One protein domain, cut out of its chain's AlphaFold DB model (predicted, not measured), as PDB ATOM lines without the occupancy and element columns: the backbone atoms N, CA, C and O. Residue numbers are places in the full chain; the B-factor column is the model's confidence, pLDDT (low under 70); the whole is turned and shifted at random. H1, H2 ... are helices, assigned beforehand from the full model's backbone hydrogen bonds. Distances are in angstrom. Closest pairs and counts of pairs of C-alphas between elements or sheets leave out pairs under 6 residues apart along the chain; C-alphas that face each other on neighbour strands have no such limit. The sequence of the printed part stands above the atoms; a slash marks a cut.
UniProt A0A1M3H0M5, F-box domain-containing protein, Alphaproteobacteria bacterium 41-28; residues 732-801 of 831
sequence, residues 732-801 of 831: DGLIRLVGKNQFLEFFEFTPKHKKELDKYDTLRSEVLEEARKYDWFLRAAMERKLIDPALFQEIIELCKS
ATOM      1  N   ASP A 732     118.530-102.277 391.119       95.12
ATOM      2  CA  ASP A 732     117.848-103.563 390.917       95.12
ATOM      3  C   ASP A 732     118.082-104.551 392.070       95.12
ATOM      4  O   ASP A 732     117.210-105.356 392.399       95.12
ATOM      5  N   GLY A 733     119.250-104.467 392.719       93.00
ATOM      6  CA  GLY A 733     119.570-105.260 393.906       93.00
ATOM      7  C   GLY A 733     118.617-104.996 395.074       93.00
ATOM      8  O   GLY A 733     118.219-105.945 395.744       93.00
ATOM      9  N   LEU A 734     118.187-103.744 395.271       92.75
ATOM     10  CA  LEU A 734     117.245-103.375 396.328       92.75
ATOM     11  C   LEU A 734     115.831-103.881 396.018       92.75
ATOM     12  O   LEU A 734     115.184-104.456 396.890       92.75
ATOM     13  N   ILE A 735     115.376-103.737 394.768       93.81
ATOM     14  CA  ILE A 735     114.080-104.277 394.320       93.81
ATOM     15  C   ILE A 735     114.059-105.796 394.496       93.81
ATOM     16  O   ILE A 735     113.092-106.346 395.014       93.81
ATOM     17  N   ARG A 736     115.144-106.481 394.117       93.19
ATOM     18  CA  ARG A 736     115.276-107.929 394.309       93.19
ATOM     19  C   ARG A 736     115.262-108.311 395.786       93.19
ATOM     20  O   ARG A 736     114.624-109.296 396.128       93.19
ATOM     21  N   LEU A 737     115.957-107.565 396.641       90.69
ATOM     22  CA  LEU A 737     116.012-107.845 398.074       90.69
ATOM     23  C   LEU A 737     114.632-107.714 398.732       90.69
ATOM     24  O   LEU A 737     114.184-108.637 399.405       90.69
ATOM     25  N   VAL A 738     113.928-106.613 398.468       91.12
ATOM     26  CA  VAL A 738     112.548-106.408 398.939       91.12
ATOM     27  C   VAL A 738     111.628-107.492 398.382       91.12
ATOM     28  O   VAL A 738     110.837-108.073 399.118       91.12
ATOM     29  N   GLY A 739     111.790-107.817 397.099       91.94
ATOM     30  CA  GLY A 739     111.064-108.883 396.426       91.94
ATOM     31  C   GLY A 739     111.228-110.249 397.084       91.94
ATOM     32  O   GLY A 739     110.246-110.950 397.282       91.94
ATOM     33  N   LYS A 740     112.445-110.618 397.481       89.88
ATOM     34  CA  LYS A 740     112.712-111.893 398.162       89.88
ATOM     35  C   LYS A 740     112.080-111.976 399.550       89.88
ATOM     36  O   LYS A 740     111.624-113.044 399.928       89.88
ATOM     37  N   ASN A 741     112.054-110.864 400.283       86.44
ATOM     38  CA  ASN A 741     111.530-110.841 401.649       86.44
ATOM     39  C   ASN A 741     110.002-110.704 401.705       86.44
ATOM     40  O   ASN A 741     109.402-111.165 402.668       86.44
ATOM     41  N   GLN A 742     109.377-110.074 400.702       86.50
ATOM     42  CA  GLN A 742     107.927-109.844 400.673       86.50
ATOM     43  C   GLN A 742     107.166-110.776 399.724       86.50
ATOM     44  O   GLN A 742     106.002-111.055 399.954       86.50
ATOM     45  N   PHE A 743     107.801-111.222 398.641       90.19
ATOM     46  CA  PHE A 743     107.167-111.910 397.513       90.19
ATOM     47  C   PHE A 743     107.975-113.156 397.140       90.19
ATOM     48  O   PHE A 743     108.396-113.329 395.986       90.19
ATOM     49  N   LEU A 744     108.249-114.002 398.135       88.81
ATOM     50  CA  LEU A 744     109.118-115.173 398.005       88.81
ATOM     51  C   LEU A 744     108.658-116.089 396.860       88.81
ATOM     52  O   LEU A 744     109.472-116.615 396.101       88.81
ATOM     53  N   GLU A 745     107.345-116.215 396.680       89.50
ATOM     54  CA  GLU A 745     106.703-117.006 395.636       89.50
ATOM     55  C   GLU A 745     107.081-116.511 394.240       89.50
ATOM     56  O   GLU A 745     107.220-117.322 393.333       89.50
ATOM     57  N   PHE A 746     107.301-115.210 394.052       90.94
ATOM     58  CA  PHE A 746     107.605-114.628 392.743       90.94
ATOM     59  C   PHE A 746     109.109-114.479 392.479       90.94
ATOM     60  O   PHE A 746     109.538-114.573 391.327       90.94
ATOM     61  N   PHE A 747     109.920-114.259 393.519       92.56
ATOM     62  CA  PHE A 747     111.368-114.037 393.384       92.56
ATOM     63  C   PHE A 747     112.213-115.296 393.610       92.56
ATOM     64  O   PHE A 747     113.314-115.394 393.062       92.56
ATOM     65  N   GLU A 748     111.715-116.264 394.382       90.94
ATOM     66  CA  GLU A 748     112.385-117.531 394.701       90.94
ATOM     67  C   GLU A 748     111.401-118.709 394.628       90.94
ATOM     68  O   GLU A 748     111.320-119.552 395.525       90.94
ATOM     69  N   PHE A 749     110.634-118.800 393.536       89.56
ATOM     70  CA  PHE A 749     109.707-119.915 393.347       89.56
ATOM     71  C   PHE A 749     110.446-121.257 393.341       89.56
ATOM     72  O   PHE A 749     111.328-121.510 392.518       89.56
ATOM     73  N   THR A 750     110.056-122.155 394.245       90.94
ATOM     74  CA  THR A 750     110.614-123.503 394.338       90.94
ATOM     75  C   THR A 750     109.512-124.546 394.146       90.94
ATOM     76  O   THR A 750     108.334-124.263 394.381       90.94
ATOM     77  N   PRO A 751     109.859-125.806 393.817       90.38
ATOM     78  CA  PRO A 751     108.886-126.899 393.810       90.38
ATOM     79  C   PRO A 751     108.159-127.097 395.151       90.38
ATOM     80  O   PRO A 751     107.094-127.713 395.178       90.38
ATOM     81  N   LYS A 752     108.728-126.610 396.264       90.88
ATOM     82  CA  LYS A 752     108.088-126.621 397.583       90.88
ATOM     83  C   LYS A 752     106.928-125.619 397.635       90.88
ATOM     84  O   LYS A 752     105.831-126.032 397.994       90.88
ATOM     85  N   HIS A 753     107.138-124.384 397.172       90.19
ATOM     86  CA  HIS A 753     106.089-123.354 397.105       90.19
ATOM     87  C   HIS A 753     104.909-123.806 396.237       90.19
ATOM     88  O   HIS A 753     103.761-123.684 396.648       90.19
ATOM     89  N   LYS A 754     105.178-124.451 395.091       90.81
ATOM     90  CA  LYS A 754     104.122-125.037 394.246       90.81
ATOM     91  C   LYS A 754     103.247-126.040 395.010       90.81
ATOM     92  O   LYS A 754     102.029-125.963 394.948       90.81
ATOM     93  N   LYS A 755     103.867-126.948 395.774       91.06
ATOM     94  CA  LYS A 755     103.147-127.936 396.595       91.06
ATOM     95  C   LYS A 755     102.353-127.302 397.737       91.06
ATOM     96  O   LYS A 755     101.315-127.840 398.106       91.06
ATOM     97  N   GLU A 756     102.854-126.221 398.329       91.38
ATOM     98  CA  GLU A 756     102.159-125.494 399.398       91.38
ATOM     99  C   GLU A 756     100.941-124.750 398.845       91.38
ATOM    100  O   GLU A 756      99.845-124.921 399.377       91.38
ATOM    101  N   LEU A 757     101.096-124.050 397.718       90.31
ATOM    102  CA  LEU A 757      99.976-123.443 396.996       90.31
ATOM    103  C   LEU A 757      98.950-124.490 396.562       90.31
ATOM    104  O   LEU A 757      97.758-124.236 396.658       90.31
ATOM    105  N   ASP A 758      99.376-125.685 396.147       87.62
ATOM    106  CA  ASP A 758      98.453-126.773 395.802       87.62
ATOM    107  C   ASP A 758      97.661-127.329 396.988       87.62
ATOM    108  O   ASP A 758      96.582-127.896 396.805       87.62
ATOM    109  N   LYS A 759      98.196-127.187 398.201       91.06
ATOM    110  CA  LYS A 759      97.636-127.776 399.416       91.06
ATOM    111  C   LYS A 759      96.708-126.825 400.176       91.06
ATOM    112  O   LYS A 759      95.822-127.312 400.875       91.06
ATOM    113  N   TYR A 760      96.923-125.512 400.085       89.94
ATOM    114  CA  TYR A 760      96.274-124.525 400.952       89.94
ATOM    115  C   TYR A 760      95.561-123.422 400.150       89.94
ATOM    116  O   TYR A 760      96.198-122.504 399.638       89.94
ATOM    117  N   ASP A 761      94.224-123.462 400.096       86.38
ATOM    118  CA  ASP A 761      93.417-122.442 399.396       86.38
ATOM    119  C   ASP A 761      93.517-121.040 400.027       86.38
ATOM    120  O   ASP A 761      93.431-120.031 399.322       86.38
ATOM    121  N   THR A 762      93.751-120.957 401.342       85.44
ATOM    122  CA  THR A 762      93.996-119.680 402.032       85.44
ATOM    123  C   THR A 762      95.263-119.009 401.511       85.44
ATOM    124  O   THR A 762      95.224-117.834 401.161       85.44
ATOM    125  N   LEU A 763      96.343-119.779 401.337       87.56
ATOM    126  CA  LEU A 763      97.617-119.276 400.819       87.56
ATOM    127  C   LEU A 763      97.483-118.778 399.371       87.56
ATOM    128  O   LEU A 763      98.013-117.728 399.025       87.56
ATOM    129  N   ARG A 764      96.722-119.484 398.519       90.31
ATOM    130  CA  ARG A 764      96.417-119.012 397.151       90.31
ATOM    131  C   ARG A 764      95.697-117.663 397.157       90.31
ATOM    132  O   ARG A 764      96.015-116.794 396.345       90.31
ATOM    133  N   SER A 765      94.727-117.503 398.058       87.19
ATOM    134  CA  SER A 765      93.948-116.269 398.193       87.19
ATOM    135  C   SER A 765      94.828-115.105 398.654       87.19
ATOM    136  O   SER A 765      94.757-114.026 398.068       87.19
ATOM    137  N   GLU A 766      95.706-115.347 399.632       88.25
ATOM    138  CA  GLU A 766      96.687-114.376 400.133       88.25
ATOM    139  C   GLU A 766      97.651-113.928 399.023       88.25
ATOM    140  O   GLU A 766      97.759-112.732 398.754       88.25
ATOM    141  N   VAL A 767      98.254-114.868 398.284       90.94
ATOM    142  CA  VAL A 767      99.165-114.554 397.166       90.94
ATOM    143  C   VAL A 767      98.464-113.752 396.061       90.94
ATOM    144  O   VAL A 767      99.045-112.817 395.503       90.94
ATOM    145  N   LEU A 768      97.204-114.068 395.739       91.75
ATOM    146  CA  LEU A 768      96.421-113.292 394.768       91.75
ATOM    147  C   LEU A 768      96.090-111.885 395.273       91.75
ATOM    148  O   LEU A 768      96.115-110.937 394.482       91.75
ATOM    149  N   GLU A 769      95.750-111.739 396.552       89.81
ATOM    150  CA  GLU A 769      95.468-110.439 397.158       89.81
ATOM    151  C   GLU A 769      96.722-109.561 397.181       89.81
ATOM    152  O   GLU A 769      96.662-108.408 396.749       89.81
ATOM    153  N   GLU A 770      97.872-110.112 397.572       89.62
ATOM    154  CA  GLU A 770      99.151-109.402 397.559       89.62
ATOM    155  C   GLU A 770      99.587-109.011 396.146       89.62
ATOM    156  O   GLU A 770      99.946-107.853 395.910       89.62
ATOM    157  N   ALA A 771      99.482-109.930 395.179       92.44
ATOM    158  CA  ALA A 771      99.802-109.639 393.784       92.44
ATOM    159  C   ALA A 771      98.914-108.524 393.210       92.44
ATOM    160  O   ALA A 771      99.384-107.696 392.429       92.44
ATOM    161  N   ARG A 772      97.637-108.458 393.620       92.44
ATOM    162  CA  ARG A 772      96.730-107.352 393.265       92.44
ATOM    163  C   ARG A 772      97.107-106.057 393.991       92.44
ATOM    164  O   ARG A 772      97.135-105.006 393.350       92.44
ATOM    165  N   LYS A 773      97.397-106.115 395.299       90.38
ATOM    166  CA  LYS A 773      97.777-104.953 396.130       90.38
ATOM    167  C   LYS A 773      99.055-104.289 395.601       90.38
ATOM    168  O   LYS A 773      99.136-103.061 395.573       90.38
ATOM    169  N   TYR A 774     100.016-105.086 395.131       94.00
ATOM    170  CA  TYR A 774     101.353-104.640 394.723       94.00
ATOM    171  C   TYR A 774     101.676-104.876 393.239       94.00
ATOM    172  O   TYR A 774     102.845-104.972 392.862       94.00
ATOM    173  N   ASP A 775     100.660-104.894 392.370       94.81
ATOM    174  CA  ASP A 775     100.809-105.060 390.913       94.81
ATOM    175  C   ASP A 775     101.832-104.080 390.308       94.81
ATOM    176  O   ASP A 775     102.648-104.459 389.470       94.81
ATOM    177  N   TRP A 776     101.862-102.835 390.795       95.12
ATOM    178  CA  TRP A 776     102.830-101.825 390.356       95.12
ATOM    179  C   TRP A 776     104.289-102.252 390.596       95.12
ATOM    180  O   TRP A 776     105.147-102.011 389.748       95.12
ATOM    181  N   PHE A 777     104.573-102.913 391.723       96.00
ATOM    182  CA  PHE A 777     105.918-103.350 392.095       96.00
ATOM    183  C   PHE A 777     106.341-104.553 391.254       96.00
ATOM    184  O   PHE A 777     107.432-104.565 390.682       96.00
ATOM    185  N   LEU A 778     105.450-105.539 391.121       96.19
ATOM    186  CA  LEU A 778     105.709-106.758 390.352       96.19
ATOM    187  C   LEU A 778     105.877-106.448 388.857       96.19
ATOM    188  O   LEU A 778     106.762-107.012 388.212       96.19
ATOM    189  N   ARG A 779     105.117-105.488 388.310       95.44
ATOM    190  CA  ARG A 779     105.323-104.990 386.937       95.44
ATOM    191  C   ARG A 779     106.672-104.319 386.753       95.44
ATOM    192  O   ARG A 779     107.388-104.688 385.827       95.44
ATOM    193  N   ALA A 780     107.049-103.405 387.645       95.75
ATOM    194  CA  ALA A 780     108.358-102.760 387.576       95.75
ATOM    195  C   ALA A 780     109.505-103.785 387.669       95.75
ATOM    196  O   ALA A 780     110.494-103.691 386.942       95.75
ATOM    197  N   ALA A 781     109.354-104.811 388.511       96.56
ATOM    198  CA  ALA A 781     110.309-105.909 388.608       96.56
ATOM    199  C   ALA A 781     110.376-106.752 387.317       96.56
ATOM    200  O   ALA A 781     111.474-107.109 386.886       96.56
ATOM    201  N   MET A 782     109.244-107.030 386.657       96.69
ATOM    202  CA  MET A 782     109.211-107.705 385.349       96.69
ATOM    203  C   MET A 782     109.849-106.858 384.236       96.69
ATOM    204  O   MET A 782     110.645-107.376 383.452       96.69
ATOM    205  N   GLU A 783     109.565-105.554 384.181       95.81
ATOM    206  CA  GLU A 783     110.156-104.623 383.203       95.81
ATOM    207  C   GLU A 783     111.682-104.541 383.344       95.81
ATOM    208  O   GLU A 783     112.411-104.521 382.347       95.81
ATOM    209  N   ARG A 784     112.171-104.594 384.587       95.69
ATOM    210  CA  ARG A 784     113.599-104.669 384.933       95.69
ATOM    211  C   ARG A 784     114.184-106.087 384.842       95.69
ATOM    212  O   ARG A 784     115.361-106.281 385.134       95.69
ATOM    213  N   LYS A 785     113.403-107.082 384.396       96.62
ATOM    214  CA  LYS A 785     113.810-108.496 384.236       96.62
ATOM    215  C   LYS A 785     114.302-109.153 385.533       96.62
ATOM    216  O   LYS A 785     115.201-109.994 385.516       96.62
ATOM    217  N   LEU A 786     113.731-108.752 386.664       95.94
ATOM    218  CA  LEU A 786     114.012-109.325 387.982       95.94
ATOM    219  C   LEU A 786     113.095-110.504 388.310       95.94
ATOM    220  O   LEU A 786     113.494-111.366 389.087       95.94
ATOM    221  N   ILE A 787     111.918-110.550 387.685       95.94
ATOM    222  CA  ILE A 787     110.963-111.661 387.726       95.94
ATOM    223  C   ILE A 787     110.772-112.162 386.293       95.94
ATOM    224  O   ILE A 787     110.711-111.356 385.362       95.94
ATOM    225  N   ASP A 788     110.665-113.479 386.117       94.81
ATOM    226  CA  ASP A 788     110.267-114.071 384.841       94.81
ATOM    227  C   ASP A 788     108.747-113.888 384.631       94.81
ATOM    228  O   ASP A 788     107.958-114.429 385.412       94.81
ATOM    229  N   PRO A 789     108.301-113.155 383.589       95.06
ATOM    230  CA  PRO A 789     106.879-112.966 383.318       95.06
ATOM    231  C   PRO A 789     106.109-114.276 383.104       95.06
ATOM    232  O   PRO A 789     104.919-114.333 383.412       95.06
ATOM    233  N   ALA A 790     106.764-115.323 382.588       94.12
ATOM    234  CA  ALA A 790     106.133-116.627 382.397       94.12
ATOM    235  C   ALA A 790     105.854-117.310 383.742       94.12
ATOM    236  O   ALA A 790     104.754-117.812 383.958       94.12
ATOM    237  N   LEU A 791     106.819-117.252 384.665       92.06
ATOM    238  CA  LEU A 791     106.672-117.775 386.022       92.06
ATOM    239  C   LEU A 791     105.585-117.023 386.803       92.06
ATOM    240  O   LEU A 791     104.771-117.646 387.479       92.06
ATOM    241  N   PHE A 792     105.538-115.694 386.675       94.56
ATOM    242  CA  PHE A 792     104.487-114.884 387.291       94.56
ATOM    243  C   PHE A 792     103.091-115.331 386.832       94.56
ATOM    244  O   PHE A 792     102.217-115.561 387.667       94.56
ATOM    245  N   GLN A 793     102.883-115.511 385.521       95.19
ATOM    246  CA  GLN A 793     101.593-115.986 385.009       95.19
ATOM    247  C   GLN A 793     101.275-117.416 385.453       95.19
ATOM    248  O   GLN A 793     100.137-117.664 385.842       95.19
ATOM    249  N   GLU A 794     102.263-118.320 385.490       93.31
ATOM    250  CA  GLU A 794     102.070-119.684 386.009       93.31
ATOM    251  C   GLU A 794     101.535-119.664 387.451       93.31
ATOM    252  O   GLU A 794     100.573-120.365 387.759       93.31
ATOM    253  N   ILE A 795     102.110-118.835 388.329       92.06
ATOM    254  CA  ILE A 795     101.686-118.727 389.735       92.06
ATOM    255  C   ILE A 795     100.270-118.145 389.844       92.06
ATOM    256  O   ILE A 795      99.449-118.652 390.610       92.06
ATOM    257  N   ILE A 796      99.955-117.103 389.068       94.81
ATOM    258  CA  ILE A 796      98.622-116.481 389.081       94.81
ATOM    259  C   ILE A 796      97.550-117.448 388.556       94.81
ATOM    260  O   ILE A 796      96.460-117.513 389.126       94.81
ATOM    261  N   GLU A 797      97.837-118.208 387.497       93.38
ATOM    262  CA  GLU A 797      96.936-119.244 386.975       93.38
ATOM    263  C   GLU A 797      96.742-120.383 387.981       93.38
ATOM    264  O   GLU A 797      95.604-120.802 388.221       93.38
ATOM    265  N   LEU A 798      97.824-120.819 388.637       89.56
ATOM    266  CA  LEU A 798      97.773-121.825 389.697       89.56
ATOM    267  C   LEU A 798      96.812-121.401 390.815       89.56
ATOM    268  O   LEU A 798      95.955-122.188 391.217       89.56
ATOM    269  N   CYS A 799      96.903-120.147 391.265       90.62
ATOM    270  CA  CYS A 799      96.065-119.643 392.351       90.62
ATOM    271  C   CYS A 799      94.599-119.417 391.938       90.62
ATOM    272  O   CYS A 799      93.712-119.583 392.768       90.62
ATOM    273  N   LYS A 800      94.318-119.076 390.670       90.56
ATOM    274  CA  LYS A 800      92.944-118.860 390.165       90.56
ATOM    275  C   LYS A 800      92.157-120.150 389.935       90.56
ATOM    276  O   LYS A 800      90.933-120.144 390.034       90.56
ATOM    277  N   SER A 801      92.839-121.253 389.630       81.50
ATOM    278  CA  SER A 801      92.200-122.511 389.221       81.50
ATOM    279  C   SER A 801      91.254-123.151 390.263       81.50
ATOM    280  O   SER A 801      90.465-124.026 389.898       81.50
TER     281      SER A 801
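What this domain is: This is residues 732 to 801 of the 831 residues of the protein "F-box domain-containing protein" of Alphaproteobacteria bacterium 41-28 (UniProt A0A1M3H0M5). Six short helices follow a loop that goes out, comes back and goes out again: H1, H2 and H3 lead from one end to the other, H4 and H5 turn back, and H6 runs out again across the gap between these two runs. The short H2 sits near the middle and H6 packs on it, while the last turns of H6 reach the corner where H3 meets H4; H5 closes the other end more loosely. The printed part has 70 residues, with six named helices in the order H1 to H6 and no named strand; the class is all helix. It is compact, with a radius of gyration of the C-alphas of 11.4 A, and its outline is elongated, spanning 33 by 21 by 20 A.

Where its parts are: Find C-alpha 732 at (117.848, -103.563, 390.917); from there H1 runs through residues 732 to 742, 15.3 A long. H2 follows at residues 744 to 747, and H3 at residues 751 to 759, 12.6 A long. Look next at C-alpha 761, at (93.417, -122.442, 399.396), where H4 begins; it runs to residue 773 over 18.3 A and is the longest helix, with 13 residues. H5 takes residues 775 to 783, 12.1 A long. H6, residues 789 to 800, covers 16.6 A and ends with C-alpha 800 at (92.944, -118.860, 390.165).

How they stand to each other: Start at H1, which touches H2, with the closest C-alphas, those of Lys 740 and Phe 747, 5.4 A apart. H2 touches H6 at residues 791 to 795 of H6; the closest C-alphas are those of Phe 746 and Phe 792, 6.3 A apart. H3 and H4 only just touch, only at the corner by their link, with 3 pairs of C-alphas within 8 A; Leu 757 and Arg 764 have the closest C-alphas, at 5.7 A. H6 is the hub, touching H2, H3 and H4. H4 and H6 touch at a steep tilt of 50 degrees, opposite ways, with the C-alphas of Arg 764 and Cys 799 closest at 4.9 A. H3 and H6 only just touch, only at their ends, with 3 pairs of C-alphas within 8 A; the closest are those of Leu 757 and Cys 799, at 7.2 A. H5 is close to H1 but not clearly touching, with the C-alphas of Ile 735 and Ala 781 closest at 7.0 A. H1 and H6 are apart. In H1, H3, H4, H5 and H6 every O i to N i+4 pair is within hydrogen-bond range; H2 is too short for such a pair.

The domain as a whole: Look at the C-alphas of Gly 733 and Ser 801 for the two farthest apart, 32.7 A. The printed part has no cut, and the five links between the helices are tight. The mean pLDDT of the printed part is 91.8, and no printed residue is under 70.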